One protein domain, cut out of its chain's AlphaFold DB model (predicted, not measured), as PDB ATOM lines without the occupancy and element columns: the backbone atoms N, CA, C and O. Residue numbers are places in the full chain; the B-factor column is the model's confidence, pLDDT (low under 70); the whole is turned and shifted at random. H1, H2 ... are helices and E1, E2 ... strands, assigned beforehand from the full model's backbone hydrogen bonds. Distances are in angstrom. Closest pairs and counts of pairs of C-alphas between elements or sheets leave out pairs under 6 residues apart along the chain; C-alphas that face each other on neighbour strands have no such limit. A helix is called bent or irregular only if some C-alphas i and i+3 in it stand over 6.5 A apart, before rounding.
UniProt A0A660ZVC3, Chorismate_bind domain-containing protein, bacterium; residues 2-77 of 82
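Overview. This is residues 2 to 77 of the 82 residues of the protein "Chorismate_bind domain-containing protein" of bacterium (UniProt A0A660ZVC3). Two separate two-stranded hairpins, E1 with E2 and E3 with E4, and the long helix H2 spread out as arms of a loose, open model. The E1 and E2 hairpin and the H2 end near Gly 59 lie at opposite ends of the length, and the short helix H1 lies off to one side. The printed part has 76 residues, with two named helices and four named strands in the order H1, E1, E2, E3, E4, H2, both two-stranded sheets antiparallel, and its class is mixed, helices and strands. It is loose, with a radius of gyration of the C-alphas of 15.4 A and spans of 48 by 35 by 21 A.

Along the chain. H1 is residues 2 to 7, with C-alpha 2 at (34.728, 22.231, -41.469). E1 is residues 20 to 22 and E2 residues 28 to 30. E3, residues 37 to 40, is 9.8 A long, and E4, residues 43 to 46, is 10.1 A. H2, residues 58 to 75, is 26.7 A long and ends at C-alpha 75 at (17.745, 0.908, -59.973).

Arrangement. E1 and E2 form a hairpin at 165 degrees, with N 21 and O 29 at 2.9 A. E3 and E4 form another at 153 degrees, with N 38 and O 45 at 2.8 A. E2 and E3 are apart. H1 is apart from H2. E3 and H2 are only just apart, their closest C-alphas 8.0 A from each other. H2 has a kink of 32 degrees near residue 69 and is only just irregular, with C-alphas 68 and 71 at 6.7 A. Every O i to N i+4 pair is within hydrogen-bond range in H1, and 11 of 14 are in H2.

Size, cuts and confidence. The two farthest C-alphas, of Arg 25 and Gly 59, are 48.1 A apart. Residues 5 to 11, of which 5 to 7 belong to H1, and residues 53 to 59 stand free. The links from H1 to E1 and from E4 to H2 are long. The printed part has no cut, and no printed residue is under 70 in pLDDT.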
ATOM      1  N   GLN A   2      34.496  20.879 -40.923       96.56
ATOM      2  CA  GLN A   2      34.728  22.231 -41.469       96.56
ATOM      3  C   GLN A   2      35.225  22.206 -42.923       96.56
ATOM      4  O   GLN A   2      34.549  22.754 -43.781       96.56
ATOM      5  N   ILE A   3      36.293  21.450 -43.213       96.44
ATOM      6  CA  ILE A   3      36.828  21.301 -44.581       96.44
ATOM      7  C   ILE A   3      35.754  20.794 -45.551       96.44
ATOM      8  O   ILE A   3      35.549  21.385 -46.598       96.44
ATOM      9  N   ILE A   4      35.011  19.744 -45.177       95.69
ATOM     10  CA  ILE A   4      33.888  19.220 -45.978       95.69
ATOM     11  C   ILE A   4      32.893  20.335 -46.331       95.69
ATOM     12  O   ILE A   4      32.487  20.455 -47.479       95.69
ATOM     13  N   ARG A   5      32.528  21.171 -45.353       95.00
ATOM     14  CA  ARG A   5      31.603  22.290 -45.559       95.00
ATOM     15  C   ARG A   5      32.182  23.383 -46.462       95.00
ATOM     16  O   ARG A   5      31.415  24.062 -47.129       95.00
ATOM     17  N   GLU A   6      33.494  23.585 -46.437       96.88
ATOM     18  CA  GLU A   6      34.179  24.575 -47.275       96.88
ATOM     19  C   GLU A   6      34.293  24.120 -48.734       96.88
ATOM     20  O   GLU A   6      34.241  24.959 -49.630       96.88
ATOM     21  N   VAL A   7      34.441  22.811 -48.977       95.88
ATOM     22  CA  VAL A   7      34.668  22.265 -50.327       95.88
ATOM     23  C   VAL A   7      33.395  21.809 -51.042       95.88
ATOM     24  O   VAL A   7      33.369  21.782 -52.270       95.88
ATOM     25  N   GLU A   8      32.338  21.434 -50.317       95.62
ATOM     26  CA  GLU A   8      31.080  20.984 -50.922       95.62
ATOM     27  C   GLU A   8      30.160  22.158 -51.279       95.62
ATOM     28  O   GLU A   8      29.982  23.102 -50.514       95.62
ATOM     29  N   LEU A   9      29.524  22.076 -52.452       92.25
ATOM     30  CA  LEU A   9      28.683  23.147 -53.007       92.25
ATOM     31  C   LEU A   9      27.329  23.306 -52.296       92.25
ATOM     32  O   LEU A   9      26.640  24.309 -52.486       92.25
ATOM     33  N   SER A  10      26.914  22.311 -51.517       91.56
ATOM     34  CA  SER A  10      25.620  22.285 -50.844       91.56
ATOM     35  C   SER A  10      25.684  21.468 -49.555       91.56
ATOM     36  O   SER A  10      26.637  20.735 -49.292       91.56
ATOM     37  N   GLY A  11      24.654  21.603 -48.718       91.69
ATOM     38  CA  GLY A  11      24.493  20.726 -47.564       91.69
ATOM     39  C   GLY A  11      24.183  19.289 -47.993       91.69
ATOM     40  O   GLY A  11      23.445  19.064 -48.946       91.69
ATOM     41  N   ARG A  12      24.685  18.311 -47.234       94.12
ATOM     42  CA  ARG A  12      24.512  16.874 -47.525       94.12
ATOM     43  C   ARG A  12      23.090  16.335 -47.312       94.12
ATOM     44  O   ARG A  12      22.806  15.197 -47.680       94.12
ATOM     45  N   GLY A  13      22.199  17.113 -46.696       93.44
ATOM     46  CA  GLY A  13      20.880  16.626 -46.294       93.44
ATOM     47  C   GLY A  13      21.011  15.385 -45.392       93.44
ATOM     48  O   GLY A  13      21.853  15.387 -44.492       93.44
ATOM     49  N   PRO A  14      20.231  14.315 -45.627       94.69
ATOM     50  CA  PRO A  14      20.346  13.072 -44.867       94.69
ATOM     51  C   PRO A  14      21.664  12.313 -45.073       94.69
ATOM     52  O   PRO A  14      22.008  11.493 -44.230       94.69
ATOM     53  N   TYR A  15      22.407  12.544 -46.162       96.25
ATOM     54  CA  TYR A  15      23.596  11.754 -46.495       96.25
ATOM     55  C   TYR A  15      24.675  11.842 -45.406       96.25
ATOM     56  O   TYR A  15      25.060  12.928 -44.972       96.25
ATOM     57  N   THR A  16      25.193  10.687 -44.975       96.25
ATOM     58  CA  THR A  16      26.112  10.522 -43.824       96.25
ATOM     59  C   THR A  16      25.534  10.927 -42.459       96.25
ATOM     60  O   THR A  16      26.264  10.949 -41.471       96.25
ATOM     61  N   GLY A  17      24.227  11.205 -42.389       96.06
ATOM     62  CA  GLY A  17      23.460  11.327 -41.151       96.06
ATOM     63  C   GLY A  17      23.007   9.963 -40.625       96.06
ATOM     64  O   GLY A  17      23.631   8.940 -40.904       96.06
ATOM     65  N   SER A  18      21.903   9.940 -39.882       96.44
ATOM     66  CA  SER A  18      21.373   8.724 -39.266       96.44
ATOM     67  C   SER A  18      19.865   8.597 -39.462       96.44
ATOM     68  O   SER A  18      19.145   9.593 -39.392       96.44
ATOM     69  N   ILE A  19      19.399   7.373 -39.710       96.94
ATOM     70  CA  ILE A  19      17.984   7.000 -39.778       96.94
ATOM     71  C   ILE A  19      17.757   5.901 -38.744       96.94
ATOM     72  O   ILE A  19      18.536   4.954 -38.639       96.94
ATOM     73  N   GLY A  20      16.691   6.017 -37.966       96.56
ATOM     74  CA  GLY A  20      16.427   5.073 -36.894       96.56
ATOM     75  C   GLY A  20      15.173   5.413 -36.114       96.56
ATOM     76  O   GLY A  20      14.349   6.218 -36.554       96.56
ATOM     77  N   TYR A  21      15.049   4.801 -34.944       97.81
ATOM     78  CA  TYR A  21      13.955   5.051 -34.021       97.81
ATOM     79  C   TYR A  21      14.461   5.164 -32.586       97.81
ATOM     80  O   TYR A  21      15.530   4.673 -32.228       97.81
ATOM     81  N   PHE A  22      13.637   5.789 -31.754       97.81
ATOM     82  CA  PHE A  22      13.748   5.727 -30.307       97.81
ATOM     83  C   PHE A  22      12.347   5.581 -29.708       97.81
ATOM     84  O   PHE A  22      11.359   6.015 -30.309       97.81
ATOM     85  N   THR A  23      12.237   4.965 -28.536       97.94
ATOM     86  CA  THR A  23      10.953   4.742 -27.860       97.94
ATOM     87  C   THR A  23      10.910   5.444 -26.507       97.94
ATOM     88  O   THR A  23      11.937   5.726 -25.892       97.94
ATOM     89  N   GLY A  24       9.704   5.675 -25.978       97.31
ATOM     90  CA  GLY A  24       9.523   6.217 -24.623       97.31
ATOM     91  C   GLY A  24      10.010   5.292 -23.496       97.31
ATOM     92  O   GLY A  24       9.977   5.689 -22.335       97.31
ATOM     93  N   ARG A  25      10.440   4.063 -23.819       96.69
ATOM     94  CA  ARG A  25      11.054   3.109 -22.882       96.69
ATOM     95  C   ARG A  25      12.585   3.148 -22.906       96.69
ATOM     96  O   ARG A  25      13.205   2.482 -22.087       96.69
ATOM     97  N   GLY A  26      13.172   3.944 -23.800       96.62
ATOM     98  CA  GLY A  26      14.619   4.093 -23.937       96.62
ATOM     99  C   GLY A  26      15.260   3.169 -24.973       96.62
ATOM    100  O   GLY A  26      16.474   3.231 -25.138       96.62
ATOM    101  N   ASP A  27      14.484   2.349 -25.688       98.12
ATOM    102  CA  ASP A  27      15.018   1.561 -26.802       98.12
ATOM    103  C   ASP A  27      15.371   2.488 -27.960       98.12
ATOM    104  O   ASP A  27      14.601   3.398 -28.284       98.12
ATOM    105  N   MET A  28      16.509   2.242 -28.599       98.00
ATOM    106  CA  MET A  28      16.946   2.988 -29.769       98.00
ATOM    107  C   MET A  28      17.784   2.121 -30.697       98.00
ATOM    108  O   MET A  28      18.602   1.325 -30.238       98.00
ATOM    109  N   ASP A  29      17.601   2.318 -31.998       98.19
ATOM    110  CA  ASP A  29      18.447   1.735 -33.035       98.19
ATOM    111  C   ASP A  29      18.556   2.712 -34.204       98.19
ATOM    112  O   ASP A  29      17.566   3.320 -34.622       98.19
ATOM    113  N   PHE A  30      19.775   2.882 -34.697       97.94
ATOM    114  CA  PHE A  30      20.152   3.913 -35.648       97.94
ATOM    115  C   PHE A  30      21.186   3.374 -36.626       97.94
ATOM    116  O   PHE A  30      22.163   2.733 -36.240       97.94
ATOM    117  N   ASN A  31      21.008   3.703 -37.900       96.88
ATOM    118  CA  ASN A  31      21.979   3.410 -38.940       96.88
ATOM    119  C   ASN A  31      22.796   4.655 -39.316       96.88
ATOM    120  O   ASN A  31      22.621   5.743 -38.762       96.88
ATOM    121  N   ILE A  32      23.660   4.490 -40.317       96.69
ATOM    122  CA  ILE A  32      24.213   5.594 -41.094       96.69
ATOM    123  C   ILE A  32      23.487   5.680 -42.444       96.69
ATOM    124  O   ILE A  32      23.339   4.684 -43.154       96.69
ATOM    125  N   ALA A  33      23.063   6.883 -42.819       96.25
ATOM    126  CA  ALA A  33      22.362   7.171 -44.066       96.25
ATOM    127  C   ALA A  33      23.333   7.236 -45.262       96.25
ATOM    128  O   ALA A  33      23.645   8.297 -45.811       96.25
ATOM    129  N   ILE A  34      23.844   6.070 -45.653       95.06
ATOM    130  CA  ILE A  34      24.590   5.824 -46.895       95.06
ATOM    131  C   ILE A  34      23.775   4.895 -47.787       95.06
ATOM    132  O   ILE A  34      22.869   4.216 -47.309       95.06
ATOM    133  N   ARG A  35      24.063   4.881 -49.098       93.00
ATOM    134  CA  ARG A  35      23.245   4.137 -50.080       93.00
ATOM    135  C   ARG A  35      21.742   4.431 -49.916       93.00
ATOM    136  O   ARG A  35      20.894   3.573 -50.116       93.00
ATOM    137  N   THR A  36      21.438   5.676 -49.550       94.12
ATOM    138  CA  THR A  36      20.092   6.227 -49.385       94.12
ATOM    139  C   THR A  36      19.870   7.321 -50.428       94.12
ATOM    140  O   THR A  36      20.771   8.128 -50.663       94.12
ATOM    141  N   ALA A  37      18.684   7.348 -51.031       93.62
ATOM    142  CA  ALA A  37      18.250   8.406 -51.934       93.62
ATOM    143  C   ALA A  37      17.082   9.186 -51.317       93.62
ATOM    144  O   ALA A  37      16.263   8.625 -50.589       93.62
ATOM    145  N   VAL A  38      17.017  10.480 -51.614       93.62
ATOM    146  CA  VAL A  38      15.941  11.390 -51.227       93.62
ATOM    147  C   VAL A  38      15.196  11.777 -52.490       93.62
ATOM    148  O   VAL A  38      15.791  12.345 -53.401       93.62
ATOM    149  N   TRP A  39      13.904  11.474 -52.542       93.12
ATOM    150  CA  TRP A  39      13.032  11.936 -53.614       93.12
ATOM    151  C   TRP A  39      12.298  13.191 -53.148       93.12
ATOM    152  O   TRP A  39      11.587  13.158 -52.143       93.12
ATOM    153  N   GLN A  40      12.483  14.289 -53.872       93.50
ATOM    154  CA  GLN A  40      11.796  15.554 -53.654       93.50
ATOM    155  C   GLN A  40      11.543  16.250 -54.999       93.50
ATOM    156  O   GLN A  40      12.425  16.257 -55.846       93.50
ATOM    157  N   ASP A  41      10.354  16.830 -55.196       94.44
ATOM    158  CA  ASP A  41      10.015  17.664 -56.365       94.44
ATOM    159  C   ASP A  41      10.367  17.019 -57.726       94.44
ATOM    160  O   ASP A  41      11.011  17.630 -58.577       94.44
ATOM    161  N   ASP A  42       9.978  15.749 -57.908       91.50
ATOM    162  CA  ASP A  42      10.284  14.925 -59.096       91.50
ATOM    163  C   ASP A  42      11.784  14.717 -59.385       91.50
ATOM    164  O   ASP A  42      12.165  14.235 -60.452       91.50
ATOM    165  N   GLN A  43      12.648  15.013 -58.412       90.25
ATOM    166  CA  GLN A  43      14.085  14.774 -58.464       90.25
ATOM    167  C   GLN A  43      14.517  13.766 -57.401       90.25
ATOM    168  O   GLN A  43      13.974  13.698 -56.297       90.25
ATOM    169  N   VAL A  44      15.540  12.983 -57.741       90.44
ATOM    170  CA  VAL A  44      16.183  12.044 -56.824       90.44
ATOM    171  C   VAL A  44      17.595  12.534 -56.526       90.44
ATOM    172  O   VAL A  44      18.429  12.651 -57.421       90.44
ATOM    173  N   HIS A  45      17.870  12.779 -55.250       91.06
ATOM    174  CA  HIS A  45      19.174  13.187 -54.744       91.06
ATOM    175  C   HIS A  45      19.804  12.044 -53.950       91.06
ATOM    176  O   HIS A  45      19.168  11.449 -53.083       91.06
ATOM    177  N   PHE A  46      21.075  11.751 -54.190       92.75
ATOM    178  CA  PHE A  46      21.839  10.796 -53.392       92.75
ATOM    179  C   PHE A  46      23.291  11.258 -53.280       92.75
ATOM    180  O   PHE A  46      23.825  11.906 -54.178       92.75
ATOM    181  N   GLY A  47      23.930  10.929 -52.160       92.44
ATOM    182  CA  GLY A  47      25.347  11.201 -51.940       92.44
ATOM    183  C   GLY A  47      26.202   9.958 -52.163       92.44
ATOM    184  O   GLY A  47      25.794   8.842 -51.836       92.44
ATOM    185  N   CYS A  48      27.404  10.154 -52.703       94.19
ATOM    186  CA  CYS A  48      28.451   9.140 -52.815       94.19
ATOM    187  C   CYS A  48      29.810   9.789 -52.550       94.19
ATOM    188  O   CYS A  48      30.035  10.940 -52.907       94.19
ATOM    189  N   GLY A  49      30.715   9.060 -51.902       93.81
ATOM    190  CA  GLY A  49      32.042   9.556 -51.558       93.81
ATOM    191  C   GLY A  49      32.915   8.478 -50.928       93.81
ATOM    192  O   GLY A  49      32.465   7.345 -50.723       93.81
ATOM    193  N   GLY A  50      34.157   8.843 -50.630       94.25
ATOM    194  CA  GLY A  50      35.192   7.989 -50.047       94.25
ATOM    195  C   GLY A  50      35.853   8.652 -48.840       94.25
ATOM    196  O   GLY A  50      35.610   9.826 -48.548       94.25
ATOM    197  N   GLY A  51      36.638   7.872 -48.105       95.62
ATOM    198  CA  GLY A  51      37.482   8.396 -47.040       95.62
ATOM    199  C   GLY A  51      38.838   8.763 -47.621       95.62
ATOM    200  O   GLY A  51      39.537   7.879 -48.086       95.62
ATOM    201  N   ILE A  52      39.211  10.040 -47.564       97.12
ATOM    202  CA  ILE A  52      40.502  10.503 -48.081       97.12
ATOM    203  C   ILE A  52      41.567  10.388 -46.991       97.12
ATOM    204  O   ILE A  52      41.396  10.923 -45.891       97.12
ATOM    205  N   VAL A  53      42.671   9.720 -47.312       97.88
ATOM    206  CA  VAL A  53      43.871   9.611 -46.475       97.88
ATOM    207  C   VAL A  53      45.090  10.169 -47.212       97.88
ATOM    208  O   VAL A  53      44.993  10.616 -48.351       97.88
ATOM    209  N   ILE A  54      46.248  10.189 -46.549       98.06
ATOM    210  CA  ILE A  54      47.469  10.795 -47.102       98.06
ATOM    211  C   ILE A  54      47.969  10.104 -48.380       98.06
ATOM    212  O   ILE A  54      48.553  10.765 -49.233       98.06
ATOM    213  N   ASP A  55      47.688   8.809 -48.519       98.25
ATOM    214  CA  ASP A  55      48.114   7.985 -49.653       98.25
ATOM    215  C   ASP A  55      47.013   7.816 -50.718       98.25
ATOM    216  O   ASP A  55      47.178   7.027 -51.645       98.25
ATOM    217  N   SER A  56      45.877   8.514 -50.585       98.06
ATOM    218  CA  SER A  56      44.769   8.413 -51.543       98.06
ATOM    219  C   SER A  56      45.158   8.970 -52.917       98.06
ATOM    220  O   SER A  56      45.676  10.085 -53.024       98.06
ATOM    221  N   ASP A  57      44.809   8.238 -53.978       98.44
ATOM    222  CA  ASP A  57      44.853   8.724 -55.360       98.44
ATOM    223  C   ASP A  57      43.489   9.289 -55.786       98.44
ATOM    224  O   ASP A  57      42.449   8.647 -55.643       98.44
ATOM    225  N   ALA A  58      43.472  10.496 -56.355       97.19
ATOM    226  CA  ALA A  58      42.223  11.170 -56.711       97.19
ATOM    227  C   ALA A  58      41.388  10.408 -57.762       97.19
ATOM    228  O   ALA A  58      40.155  10.478 -57.741       97.19
ATOM    229  N   GLY A  59      42.042   9.700 -58.690       97.81
ATOM    230  CA  GLY A  59      41.379   8.906 -59.719       97.81
ATOM    231  C   GLY A  59      40.726   7.655 -59.141       97.81
ATOM    232  O   GLY A  59      39.574   7.356 -59.473       97.81
ATOM    233  N   GLU A  60      41.423   6.962 -58.241       97.94
ATOM    234  CA  GLU A  60      40.893   5.789 -57.536       97.94
ATOM    235  C   GLU A  60      39.692   6.148 -56.648       97.94
ATOM    236  O   GLU A  60      38.651   5.490 -56.719       97.94
ATOM    237  N   GLU A  61      39.768   7.249 -55.898       97.81
ATOM    238  CA  GLU A  61      38.676   7.715 -55.029       97.81
ATOM    239  C   GLU A  61      37.420   8.103 -55.827       97.81
ATOM    240  O   GLU A  61      36.283   7.806 -55.436       97.81
ATOM    241  N   LEU A  62      37.603   8.733 -56.995       95.69
ATOM    242  CA  LEU A  62      36.499   9.031 -57.906       95.69
ATOM    243  C   LEU A  62      35.889   7.746 -58.482       95.69
ATOM    244  O   LEU A  62      34.661   7.635 -58.572       95.69
ATOM    245  N   ALA A  63      36.720   6.772 -58.863       95.56
ATOM    246  CA  ALA A  63      36.252   5.479 -59.352       95.56
ATOM    247  C   ALA A  63      35.442   4.732 -58.278       95.56
ATOM    248  O   ALA A  63      34.378   4.182 -58.580       95.56
ATOM    249  N   GLU A  64      35.876   4.782 -57.018       95.88
ATOM    250  CA  GLU A  64      35.141   4.230 -55.881       95.88
ATOM    251  C   GLU A  64      33.799   4.945 -55.664       95.88
ATOM    252  O   GLU A  64      32.758   4.294 -55.513       95.88
ATOM    253  N   ALA A  65      33.779   6.282 -55.690       94.75
ATOM    254  CA  ALA A  65      32.545   7.055 -55.555       94.75
ATOM    255  C   ALA A  65      31.533   6.714 -56.667       94.75
ATOM    256  O   ALA A  65      30.350   6.497 -56.387       94.75
ATOM    257  N   ARG A  66      32.001   6.578 -57.915       93.81
ATOM    258  CA  ARG A  66      31.193   6.143 -59.068       93.81
ATOM    259  C   ARG A  66      30.681   4.713 -58.910       93.81
ATOM    260  O   ARG A  66      29.516   4.441 -59.198       93.81
ATOM    261  N   LEU A  67      31.512   3.799 -58.408       93.75
ATOM    262  CA  LEU A  67      31.103   2.424 -58.115       93.75
ATOM    263  C   LEU A  67      29.985   2.380 -57.064       93.75
ATOM    264  O   LEU A  67      29.020   1.636 -57.233       93.75
ATOM    265  N   LYS A  68      30.067   3.206 -56.015       93.62
ATOM    266  CA  LYS A  68      29.016   3.328 -54.989       93.62
ATOM    267  C   LYS A  68      27.714   3.918 -55.541       93.62
ATOM    268  O   LYS A  68      26.647   3.506 -55.092       93.62
ATOM    269  N   ALA A  69      27.803   4.848 -56.493       93.25
ATOM    270  CA  ALA A  69      26.650   5.490 -57.125       93.25
ATOM    271  C   ALA A  69      25.910   4.573 -58.109       93.25
ATOM    272  O   ALA A  69      24.697   4.695 -58.272       93.25
ATOM    273  N   ARG A  70      26.625   3.636 -58.741       92.44
ATOM    274  CA  ARG A  70      26.109   2.751 -59.796       92.44
ATOM    275  C   ARG A  70      24.795   2.065 -59.453       92.44
ATOM    276  O   ARG A  70      23.888   2.070 -60.277       92.44
ATOM    277  N   SER A  71      24.666   1.554 -58.229       89.81
ATOM    278  CA  SER A  71      23.454   0.848 -57.801       89.81
ATOM    279  C   SER A  71      22.195   1.711 -57.903       89.81
ATOM    280  O   SER A  71      21.115   1.182 -58.150       89.81
ATOM    281  N   PHE A  72      22.306   3.033 -57.724       91.31
ATOM    282  CA  PHE A  72      21.165   3.931 -57.891       91.31
ATOM    283  C   PHE A  72      20.779   4.084 -59.355       91.31
ATOM    284  O   PHE A  72      19.613   3.911 -59.688       91.31
ATOM    285  N   PHE A  73      21.748   4.359 -60.228       89.81
ATOM    286  CA  PHE A  73      21.499   4.504 -61.663       89.81
ATOM    287  C   PHE A  73      20.854   3.244 -62.249       89.81
ATOM    288  O   PHE A  73      19.803   3.342 -62.876       89.81
ATOM    289  N   GLU A  74      21.394   2.066 -61.927       89.69
ATOM    290  CA  GLU A  74      20.814   0.778 -62.328       89.69
ATOM    291  C   GLU A  74      19.374   0.603 -61.810       89.69
ATOM    292  O   GLU A  74      18.504   0.150 -62.553       89.69
ATOM    293  N   SER A  75      19.090   1.014 -60.568       88.38
ATOM    294  CA  SER A  75      17.745   0.908 -59.973       88.38
ATOM    295  C   SER A  75      16.716   1.840 -60.621       88.38
ATOM    296  O   SER A  75      15.531   1.516 -60.643       88.38
ATOM    297  N   PHE A  76      17.152   2.987 -61.145       84.38
ATOM    298  CA  PHE A  76      16.288   3.967 -61.813       84.38
ATOM    299  C   PHE A  76      16.304   3.848 -63.347       84.38
ATOM    300  O   PHE A  76      15.710   4.681 -64.028       84.38
ATOM    301  N   GLY A  77      16.962   2.821 -63.904       82.75
ATOM    302  CA  GLY A  77      17.066   2.610 -65.353       82.75
ATOM    303  C   GLY A  77      17.912   3.660 -66.083       82.75
ATOM    304  O   GLY A  77      17.759   3.838 -67.289       82.75
TER     305      GLY A  77